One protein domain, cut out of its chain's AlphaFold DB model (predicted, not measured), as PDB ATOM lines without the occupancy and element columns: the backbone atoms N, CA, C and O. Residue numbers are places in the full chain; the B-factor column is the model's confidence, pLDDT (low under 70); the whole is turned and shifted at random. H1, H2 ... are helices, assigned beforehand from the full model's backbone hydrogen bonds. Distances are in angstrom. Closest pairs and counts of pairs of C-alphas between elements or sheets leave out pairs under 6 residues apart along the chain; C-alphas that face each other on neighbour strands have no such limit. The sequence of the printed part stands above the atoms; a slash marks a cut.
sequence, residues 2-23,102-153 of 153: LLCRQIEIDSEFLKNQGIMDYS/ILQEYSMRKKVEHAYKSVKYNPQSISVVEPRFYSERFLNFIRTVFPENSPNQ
ATOM      1  N   LEU A   2     358.702  34.994  31.160       81.25
ATOM      2  CA  LEU A   2     357.906  35.272  32.373       81.25
ATOM      3  C   LEU A   2     356.908  34.151  32.728       81.25
ATOM      4  O   LEU A   2     356.834  33.776  33.892       81.25
ATOM      5  N   LEU A   3     356.216  33.569  31.736       83.62
ATOM      6  CA  LEU A   3     355.218  32.507  31.951       83.62
ATOM      7  C   LEU A   3     355.823  31.235  32.547       83.62
ATOM      8  O   LEU A   3     355.361  30.776  33.584       83.62
ATOM      9  N   CYS A   4     356.873  30.695  31.921       87.31
ATOM     10  CA  CYS A   4     357.523  29.476  32.402       87.31
ATOM     11  C   CYS A   4     358.055  29.660  33.826       87.31
ATOM     12  O   CYS A   4     357.827  28.802  34.668       87.31
ATOM     13  N   ARG A   5     358.660  30.819  34.123       89.31
ATOM     14  CA  ARG A   5     359.139  31.141  35.473       89.31
ATOM     15  C   ARG A   5     358.009  31.202  36.504       89.31
ATOM     16  O   ARG A   5     358.195  30.747  37.626       89.31
ATOM     17  N   GLN A   6     356.851  31.761  36.151       91.69
ATOM     18  CA  GLN A   6     355.698  31.773  37.055       91.69
ATOM     19  C   GLN A   6     355.169  30.359  37.302       91.69
ATOM     20  O   GLN A   6     354.967  29.988  38.450       91.69
ATOM     21  N   ILE A   7     355.036  29.546  36.250       93.00
ATOM     22  CA  ILE A   7     354.608  28.146  36.370       93.00
ATOM     23  C   ILE A   7     355.599  27.332  37.221       93.00
ATOM     24  O   ILE A   7     355.181  26.476  37.997       93.00
ATOM     25  N   GLU A   8     356.902  27.610  37.120       93.50
ATOM     26  CA  GLU A   8     357.928  27.026  37.995       93.50
ATOM     27  C   GLU A   8     357.710  27.398  39.467       93.50
ATOM     28  O   GLU A   8     357.719  26.513  40.320       93.50
ATOM     29  N   ILE A   9     357.456  28.677  39.762       94.44
ATOM     30  CA  ILE A   9     357.155  29.147  41.123       94.44
ATOM     31  C   ILE A   9     355.871  28.498  41.660       94.44
ATOM     32  O   ILE A   9     355.851  28.025  42.798       94.44
ATOM     33  N   ASP A  10     354.815  28.440  40.851       94.62
ATOM     34  CA  ASP A  10     353.525  27.882  41.259       94.62
ATOM     35  C   ASP A  10     353.627  26.364  41.492       94.62
ATOM     36  O   ASP A  10     353.133  25.847  42.493       94.62
ATOM     37  N   SER A  11     354.338  25.645  40.620       93.88
ATOM     38  CA  SER A  11     354.618  24.211  40.772       93.88
ATOM     39  C   SER A  11     355.428  23.916  42.039       93.88
ATOM     40  O   SER A  11     355.118  22.978  42.779       93.88
ATOM     41  N   GLU A  12     356.426  24.752  42.343       93.44
ATOM     42  CA  GLU A  12     357.222  24.660  43.570       93.44
ATOM     43  C   GLU A  12     356.351  24.864  44.819       93.44
ATOM     44  O   GLU A  12     356.471  24.119  45.797       93.44
ATOM     45  N   PHE A  13     355.429  25.828  44.783       93.81
ATOM     46  CA  PHE A  13     354.454  26.037  45.851       93.81
ATOM     47  C   PHE A  13     353.552  24.809  46.047       93.81
ATOM     48  O   PHE A  13     353.451  24.306  47.168       93.81
ATOM     49  N   LEU A  14     352.948  24.283  44.976       92.25
ATOM     50  CA  LEU A  14     352.057  23.116  45.039       92.25
ATOM     51  C   LEU A  14     352.784  21.875  45.573       92.25
ATOM     52  O   LEU A  14     352.264  21.179  46.447       92.25
ATOM     53  N   LYS A  15     354.032  21.656  45.139       89.56
ATOM     54  CA  LYS A  15     354.913  20.606  45.667       89.56
ATOM     55  C   LYS A  15     355.097  20.728  47.181       89.56
ATOM     56  O   LYS A  15     354.988  19.728  47.890       89.56
ATOM     57  N   ASN A  16     355.365  21.937  47.678       88.69
ATOM     58  CA  ASN A  16     355.590  22.197  49.103       88.69
ATOM     59  C   ASN A  16     354.312  22.052  49.943       88.69
ATOM     60  O   ASN A  16     354.392  21.646  51.100       88.69
ATOM     61  N   GLN A  17     353.143  22.310  49.354       86.56
ATOM     62  CA  GLN A  17     351.840  22.017  49.963       86.56
ATOM     63  C   GLN A  17     351.436  20.536  49.849       86.56
ATOM     64  O   GLN A  17     350.413  20.129  50.392       86.56
ATOM     65  N   GLY A  18     352.228  19.703  49.166       83.50
ATOM     66  CA  GLY A  18     351.906  18.292  48.952       83.50
ATOM     67  C   GLY A  18     350.728  18.067  47.999       83.50
ATOM     68  O   GLY A  18     350.110  17.004  48.042       83.50
ATOM     69  N   ILE A  19     350.420  19.050  47.155       87.00
ATOM     70  CA  ILE A  19     349.378  18.974  46.133       87.00
ATOM     71  C   ILE A  19     349.973  18.318  44.884       87.00
ATOM     72  O   ILE A  19     351.091  18.629  44.463       87.00
ATOM     73  N   MET A  20     349.230  17.380  44.306       87.38
ATOM     74  CA  MET A  20     349.599  16.635  43.101       87.38
ATOM     75  C   MET A  20     348.409  16.580  42.147       87.38
ATOM     76  O   MET A  20     347.349  17.106  42.464       87.38
ATOM     77  N   ASP A  21     348.602  15.957  40.984       87.00
ATOM     78  CA  ASP A  21     347.545  15.699  39.997       87.00
ATOM     79  C   ASP A  21     346.866  16.960  39.425       87.00
ATOM     80  O   ASP A  21     345.831  16.882  38.769       87.00
ATOM     81  N   TYR A  22     347.511  18.118  39.581       92.75
ATOM     82  CA  TYR A  22     347.087  19.372  38.972       92.75
ATOM     83  C   TYR A  22     347.413  19.423  37.476       92.75
ATOM     84  O   TYR A  22     348.460  18.972  37.015       92.75
ATOM     85  N   SER A  23     346.533  20.049  36.702       92.75
ATOM     86  CA  SER A  23     346.676  20.146  35.246       92.75
ATOM     87  C   SER A  23     346.918  21.581  34.796       92.75
ATOM     88  O   SER A  23     346.509  22.526  35.466       92.75
ATOM     89  N   ILE A 102     343.921  22.273  41.883       88.44
ATOM     90  CA  ILE A 102     344.859  22.510  42.995       88.44
ATOM     91  C   ILE A 102     344.296  22.190  44.390       88.44
ATOM     92  O   ILE A 102     345.034  22.209  45.367       88.44
ATOM     93  N   LEU A 103     342.992  21.938  44.513       79.94
ATOM     94  CA  LEU A 103     342.350  21.646  45.803       79.94
ATOM     95  C   LEU A 103     342.362  20.154  46.147       79.94
ATOM     96  O   LEU A 103     341.853  19.753  47.194       79.94
ATOM     97  N   GLN A 104     342.945  19.325  45.283       62.84
ATOM     98  CA  GLN A 104     343.199  17.924  45.578       62.84
ATOM     99  C   GLN A 104     344.453  17.825  46.449       62.84
ATOM    100  O   GLN A 104     345.526  17.402  46.018       62.84
ATOM    101  N   GLU A 105     344.324  18.254  47.706       56.91
ATOM    102  CA  GLU A 105     345.321  17.938  48.719       56.91
ATOM    103  C   GLU A 105     345.478  16.420  48.734       56.91
ATOM    104  O   GLU A 105     344.497  15.687  48.899       56.91
ATOM    105  N   TYR A 106     346.708  15.929  48.562       55.09
ATOM    106  CA  TYR A 106     347.002  14.530  48.812       55.09
ATOM    107  C   TYR A 106     346.761  14.283  50.303       55.09
ATOM    108  O   TYR A 106     347.643  14.456  51.146       55.09
ATOM    109  N   SER A 107     345.515  13.944  50.630       52.91
ATOM    110  CA  SER A 107     345.022  13.749  51.979       52.91
ATOM    111  C   SER A 107     345.908  12.723  52.645       52.91
ATOM    112  O   SER A 107     345.784  11.537  52.354       52.91
ATOM    113  N   MET A 108     346.780  13.193  53.538       49.59
ATOM    114  CA  MET A 108     346.999  12.661  54.885       49.59
ATOM    115  C   MET A 108     347.354  11.167  55.027       49.59
ATOM    116  O   MET A 108     347.626  10.713  56.139       49.59
ATOM    117  N   ARG A 109     347.482  10.397  53.940       50.22
ATOM    118  CA  ARG A 109     347.860   8.981  53.939       50.22
ATOM    119  C   ARG A 109     349.307   8.804  54.341       50.22
ATOM    120  O   ARG A 109     349.634   7.742  54.838       50.22
ATOM    121  N   LYS A 110     350.148   9.841  54.231       51.03
ATOM    122  CA  LYS A 110     351.502   9.826  54.800       51.03
ATOM    123  C   LYS A 110     351.534  10.119  56.303       51.03
ATOM    124  O   LYS A 110     352.366   9.534  56.973       51.03
ATOM    125  N   LYS A 111     350.623  10.928  56.868       51.59
ATOM    126  CA  LYS A 111     350.521  11.109  58.335       51.59
ATOM    127  C   LYS A 111     349.970   9.853  59.016       51.59
ATOM    128  O   LYS A 111     350.500   9.435  60.040       51.59
ATOM    129  N   VAL A 112     348.971   9.218  58.400       56.09
ATOM    130  CA  VAL A 112     348.432   7.926  58.849       56.09
ATOM    131  C   VAL A 112     349.439   6.795  58.618       56.09
ATOM    132  O   VAL A 112     349.657   5.992  59.518       56.09
ATOM    133  N   GLU A 113     350.140   6.755  57.479       51.69
ATOM    134  CA  GLU A 113     351.210   5.770  57.274       51.69
ATOM    135  C   GLU A 113     352.405   5.985  58.190       51.69
ATOM    136  O   GLU A 113     353.006   4.998  58.576       51.69
ATOM    137  N   HIS A 114     352.773   7.210  58.569       49.09
ATOM    138  CA  HIS A 114     353.901   7.397  59.484       49.09
ATOM    139  C   HIS A 114     353.575   6.903  60.900       49.09
ATOM    140  O   HIS A 114     354.464   6.399  61.582       49.09
ATOM    141  N   ALA A 115     352.300   6.992  61.300       53.78
ATOM    142  CA  ALA A 115     351.782   6.434  62.546       53.78
ATOM    143  C   ALA A 115     351.534   4.911  62.477       53.78
ATOM    144  O   ALA A 115     351.578   4.240  63.503       53.78
ATOM    145  N   TYR A 116     351.291   4.355  61.283       48.53
ATOM    146  CA  TYR A 116     351.072   2.917  61.071       48.53
ATOM    147  C   TYR A 116     352.379   2.141  60.789       48.53
ATOM    148  O   TYR A 116     352.562   1.018  61.256       48.53
ATOM    149  N   LYS A 117     353.339   2.751  60.081       46.31
ATOM    150  CA  LYS A 117     354.660   2.183  59.742       46.31
ATOM    151  C   LYS A 117     355.638   2.146  60.912       46.31
ATOM    152  O   LYS A 117     356.603   1.395  60.850       46.31
ATOM    153  N   SER A 118     355.397   2.893  61.986       49.41
ATOM    154  CA  SER A 118     356.077   2.657  63.265       49.41
ATOM    155  C   SER A 118     355.619   1.359  63.943       49.41
ATOM    156  O   SER A 118     356.293   0.896  64.858       49.41
ATOM    157  N   VAL A 119     354.510   0.747  63.501       55.31
ATOM    158  CA  VAL A 119     353.915  -0.418  64.171       55.31
ATOM    159  C   VAL A 119     354.100  -1.726  63.404       55.31
ATOM    160  O   VAL A 119     354.375  -2.734  64.049       55.31
ATOM    161  N   LYS A 120     353.982  -1.783  62.070       48.88
ATOM    162  CA  LYS A 120     354.219  -3.041  61.327       48.88
ATOM    163  C   LYS A 120     354.259  -2.822  59.808       48.88
ATOM    164  O   LYS A 120     353.317  -2.285  59.240       48.88
ATOM    165  N   TYR A 121     355.263  -3.419  59.165       43.09
ATOM    166  CA  TYR A 121     355.260  -3.917  57.777       43.09
ATOM    167  C   TYR A 121     355.841  -3.077  56.617       43.09
ATOM    168  O   TYR A 121     355.823  -1.852  56.589       43.09
ATOM    169  N   ASN A 122     356.388  -3.846  55.665       49.41
ATOM    170  CA  ASN A 122     357.387  -3.554  54.631       49.41
ATOM    171  C   ASN A 122     357.263  -2.234  53.824       49.41
ATOM    172  O   ASN A 122     356.196  -1.931  53.292       49.41
ATOM    173  N   PRO A 123     358.385  -1.518  53.590       47.25
ATOM    174  CA  PRO A 123     358.426  -0.208  52.925       47.25
ATOM    175  C   PRO A 123     358.337  -0.208  51.383       47.25
ATOM    176  O   PRO A 123     358.402   0.866  50.792       47.25
ATOM    177  N   GLN A 124     358.182  -1.353  50.708       50.31
ATOM    178  CA  GLN A 124     358.301  -1.446  49.237       50.31
ATOM    179  C   GLN A 124     356.983  -1.492  48.436       50.31
ATOM    180  O   GLN A 124     357.037  -1.593  47.215       50.31
ATOM    181  N   SER A 125     355.802  -1.381  49.055       41.88
ATOM    182  CA  SER A 125     354.514  -1.469  48.330       41.88
ATOM    183  C   SER A 125     353.693  -0.177  48.289       41.88
ATOM    184  O   SER A 125     352.525  -0.197  47.906       41.88
ATOM    185  N   ILE A 126     354.277   0.968  48.643       45.62
ATOM    186  CA  ILE A 126     353.552   2.245  48.645       45.62
ATOM    187  C   ILE A 126     354.078   3.087  47.489       45.62
ATOM    188  O   ILE A 126     354.895   3.990  47.646       45.62
ATOM    189  N   SER A 127     353.590   2.737  46.298       50.28
ATOM    190  CA  SER A 127     353.731   3.488  45.045       50.28
ATOM    191  C   SER A 127     352.865   4.754  45.089       50.28
ATOM    192  O   SER A 127     351.972   4.965  44.274       50.28
ATOM    193  N   VAL A 128     353.096   5.578  46.106       49.41
ATOM    194  CA  VAL A 128     352.557   6.928  46.215       49.41
ATOM    195  C   VAL A 128     353.631   7.818  45.628       49.41
ATOM    196  O   VAL A 128     354.627   8.105  46.295       49.41
ATOM    197  N   VAL A 129     353.465   8.179  44.356       56.84
ATOM    198  CA  VAL A 129     354.362   9.107  43.664       56.84
ATOM    199  C   VAL A 129     354.515  10.341  44.549       56.84
ATOM    200  O   VAL A 129     353.537  10.912  45.015       56.84
ATOM    201  N   GLU A 130     355.748  10.676  44.907       72.25
ATOM    202  CA  GLU A 130     356.029  11.802  45.792       72.25
ATOM    203  C   GLU A 130     355.727  13.123  45.061       72.25
ATOM    204  O   GLU A 130     356.063  13.223  43.878       72.25
ATOM    205  N   PRO A 131     355.177  14.157  45.735       80.06
ATOM    206  CA  PRO A 131     354.904  15.465  45.118       80.06
ATOM    207  C   PRO A 131     356.090  16.050  44.346       80.06
ATOM    208  O   PRO A 131     355.914  16.725  43.335       80.06
ATOM    209  N   ARG A 132     357.309  15.709  44.779       82.88
ATOM    210  CA  ARG A 132     358.564  16.032  44.093       82.88
ATOM    211  C   ARG A 132     358.591  15.506  42.656       82.88
ATOM    212  O   ARG A 132     358.662  16.307  41.728       82.88
ATOM    213  N   PHE A 133     358.429  14.196  42.466       85.69
ATOM    214  CA  PHE A 133     358.441  13.572  41.139       85.69
ATOM    215  C   PHE A 133     357.312  14.085  40.239       85.69
ATOM    216  O   PHE A 133     357.508  14.231  39.032       85.69
ATOM    217  N   TYR A 134     356.139  14.381  40.810       88.81
ATOM    218  CA  TYR A 134     355.035  14.951  40.037       88.81
ATOM    219  C   TYR A 134     355.396  16.338  39.493       88.81
ATOM    220  O   TYR A 134     355.283  16.571  38.288       88.81
ATOM    221  N   SER A 135     355.880  17.230  40.365       91.75
ATOM    222  CA  SER A 135     356.251  18.598  39.986       91.75
ATOM    223  C   SER A 135     357.356  18.639  38.928       91.75
ATOM    224  O   SER A 135     357.253  19.389  37.961       91.75
ATOM    225  N   GLU A 136     358.369  17.771  39.033       92.56
ATOM    226  CA  GLU A 136     359.440  17.659  38.037       92.56
ATOM    227  C   GLU A 136     358.909  17.210  36.677       92.56
ATOM    228  O   GLU A 136     359.225  17.813  35.649       92.56
ATOM    229  N   ARG A 137     358.057  16.177  36.654       92.44
ATOM    230  CA  ARG A 137     357.432  15.701  35.415       92.44
ATOM    231  C   ARG A 137     356.589  16.794  34.764       92.44
ATOM    232  O   ARG A 137     356.673  16.980  33.551       92.44
ATOM    233  N   PHE A 138     355.806  17.515  35.564       94.00
ATOM    234  CA  PHE A 138     355.005  18.638  35.092       94.00
ATOM    235  C   PHE A 138     355.890  19.731  34.479       94.00
ATOM    236  O   PHE A 138     355.674  20.120  33.336       94.00
ATOM    237  N   LEU A 139     356.950  20.166  35.165       93.69
ATOM    238  CA  LEU A 139     357.849  21.203  34.646       93.69
ATOM    239  C   LEU A 139     358.613  20.770  33.390       93.69
ATOM    240  O   LEU A 139     358.787  21.572  32.473       93.69
ATOM    241  N   ASN A 140     359.015  19.503  33.297       93.44
ATOM    242  CA  ASN A 140     359.634  18.963  32.086       93.44
ATOM    243  C   ASN A 140     358.682  19.019  30.882       93.44
ATOM    244  O   ASN A 140     359.099  19.390  29.782       93.44
ATOM    245  N   PHE A 141     357.396  18.719  31.089       92.19
ATOM    246  CA  PHE A 141     356.372  18.910  30.062       92.19
ATOM    247  C   PHE A 141     356.255  20.385  29.647       92.19
ATOM    248  O   PHE A 141     356.311  20.687  28.456       92.19
ATOM    249  N   ILE A 142     356.192  21.316  30.605       91.75
ATOM    250  CA  ILE A 142     356.104  22.759  30.318       91.75
ATOM    251  C   ILE A 142     357.297  23.248  29.493       91.75
ATOM    252  O   ILE A 142     357.107  23.963  28.514       91.75
ATOM    253  N   ARG A 143     358.517  22.821  29.832       90.00
ATOM    254  CA  ARG A 143     359.742  23.174  29.090       90.00
ATOM    255  C   ARG A 143     359.770  22.604  27.673       90.00
ATOM    256  O   ARG A 143     360.362  23.209  26.788       90.00
ATOM    257  N   THR A 144     359.125  21.458  27.465       89.19
ATOM    258  CA  THR A 144     358.997  20.838  26.139       89.19
ATOM    259  C   THR A 144     358.002  21.604  25.264       89.19
ATOM    260  O   THR A 144     358.258  21.807  24.081       89.19
ATOM    261  N   VAL A 145     356.878  22.050  25.836       87.06
ATOM    262  CA  VAL A 145     355.822  22.775  25.104       87.06
ATOM    263  C   VAL A 145     356.190  24.241  24.861       87.06
ATOM    264  O   VAL A 145     355.873  24.789  23.808       87.06
ATOM    265  N   PHE A 146     356.871  24.874  25.816       85.50
ATOM    266  CA  PHE A 146     357.300  26.269  25.749       85.50
ATOM    267  C   PHE A 146     358.830  26.353  25.817       85.50
ATOM    268  O   PHE A 146     359.373  26.753  26.854       85.50
ATOM    269  N   PRO A 147     359.536  25.963  24.739       80.75
ATOM    270  CA  PRO A 147     360.987  26.042  24.703       80.75
ATOM    271  C   PRO A 147     361.440  27.489  24.901       80.75
ATOM    272  O   PRO A 147     360.813  28.439  24.421       80.75
ATOM    273  N   GLU A 148     362.544  27.677  25.619       72.88
ATOM    274  CA  GLU A 148     363.171  28.988  25.675       72.88
ATOM    275  C   GLU A 148     363.729  29.312  24.292       72.88
ATOM    276  O   GLU A 148     364.602  28.607  23.781       72.88
ATOM    277  N   ASN A 149     363.221  30.381  23.676       63.53
ATOM    278  CA  ASN A 149     363.837  30.927  22.477       63.53
ATOM    279  C   ASN A 149     365.288  31.256  22.825       63.53
ATOM    280  O   ASN A 149     365.559  32.182  23.594       63.53
ATOM    281  N   SER A 150     366.210  30.474  22.272       50.78
ATOM    282  CA  SER A 150     367.628  30.788  22.317       50.78
ATOM    283  C   SER A 150     367.782  32.156  21.651       50.78
ATOM    284  O   SER A 150     367.324  32.306  20.520       50.78
ATOM    285  N   PRO A 151     368.375  33.172  22.301       48.97
ATOM    286  CA  PRO A 151     368.438  34.517  21.734       48.97
ATOM    287  C   PRO A 151     369.285  34.641  20.455       48.97
ATOM    288  O   PRO A 151     369.475  35.758  20.003       48.97
ATOM    289  N   ASN A 152     369.768  33.549  19.853       43.06
ATOM    290  CA  ASN A 152     370.511  33.558  18.596       43.06
ATOM    291  C   ASN A 152     370.269  32.259  17.806       43.06
ATOM    292  O   ASN A 152     370.849  31.224  18.143       43.06
ATOM    293  N   GLN A 153     369.464  32.330  16.747       33.72
ATOM    294  CA  GLN A 153     369.654  31.539  15.527       33.72
ATOM    295  C   GLN A 153     369.023  32.258  14.339       33.72
ATOM    296  O   GLN A 153     367.870  32.724  14.488       33.72
TER     297      GLN A 153
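AT A GLANCE: This is residues 2 to 23 and 102 to 153 of the 153 residues of the protein "1-phosphatidylinositol-4-phosphate 5-kinase" of Triticum turgidum subsp. durum (UniProt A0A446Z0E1). Two helices of 15 residues, H1 and H3, lie side by side and run opposite ways; beyond one end of this pair a loose arm holds the short helix H2 and folds back through a long loop, residues 118 to 130, to H3. Residues 114 to 125 of this arm stick out, and at the other end of the pair the tail after H3, residues 146 to 153, leads away; arm and tail make the length. The printed part has 74 residues with three named helices, in the order H1, H2, H3, and no named strand: the class is all helix. It is only just loose, close to extended, with a radius of gyration of the C-alphas of 16.6 A and spans of 60 by 24 by 16 A.

HOW THE PARTS SIT: H1, residues 2 to 16, and H3, residues 131 to 145, touch, with the C-alphas of Lys 15 and Pro 131 closest at 5.2 A. They run opposite ways at a shallow tilt of 14 degrees. H2, residues 109 to 117, is apart from both H1 and H3. In H1, H2 and H3 every O i to N i+4 pair is within hydrogen-bond range.

IN THESE COORDINATES: H1 begins with C-alpha 2 at (357.906, 35.272, 32.373) and is 21.4 A long. H3 is 21.3 A long and ends with C-alpha 145 at (355.822, 22.775, 25.104). H2 begins with C-alpha 109 at (347.860, 8.981, 53.939).

THE WHOLE: The two C-alphas farthest apart, those of Val 119 and Gln 153, are 60.3 A apart. Residues 24 to 101 are not printed; across this cut C-alphas 23 and 102 are 8.3 A apart. The link from H2 to H3, 13 residues, is long. The model's mean pLDDT over the printed part is 72.5, and residues 104 to 129 and 149 to 153 are under 70.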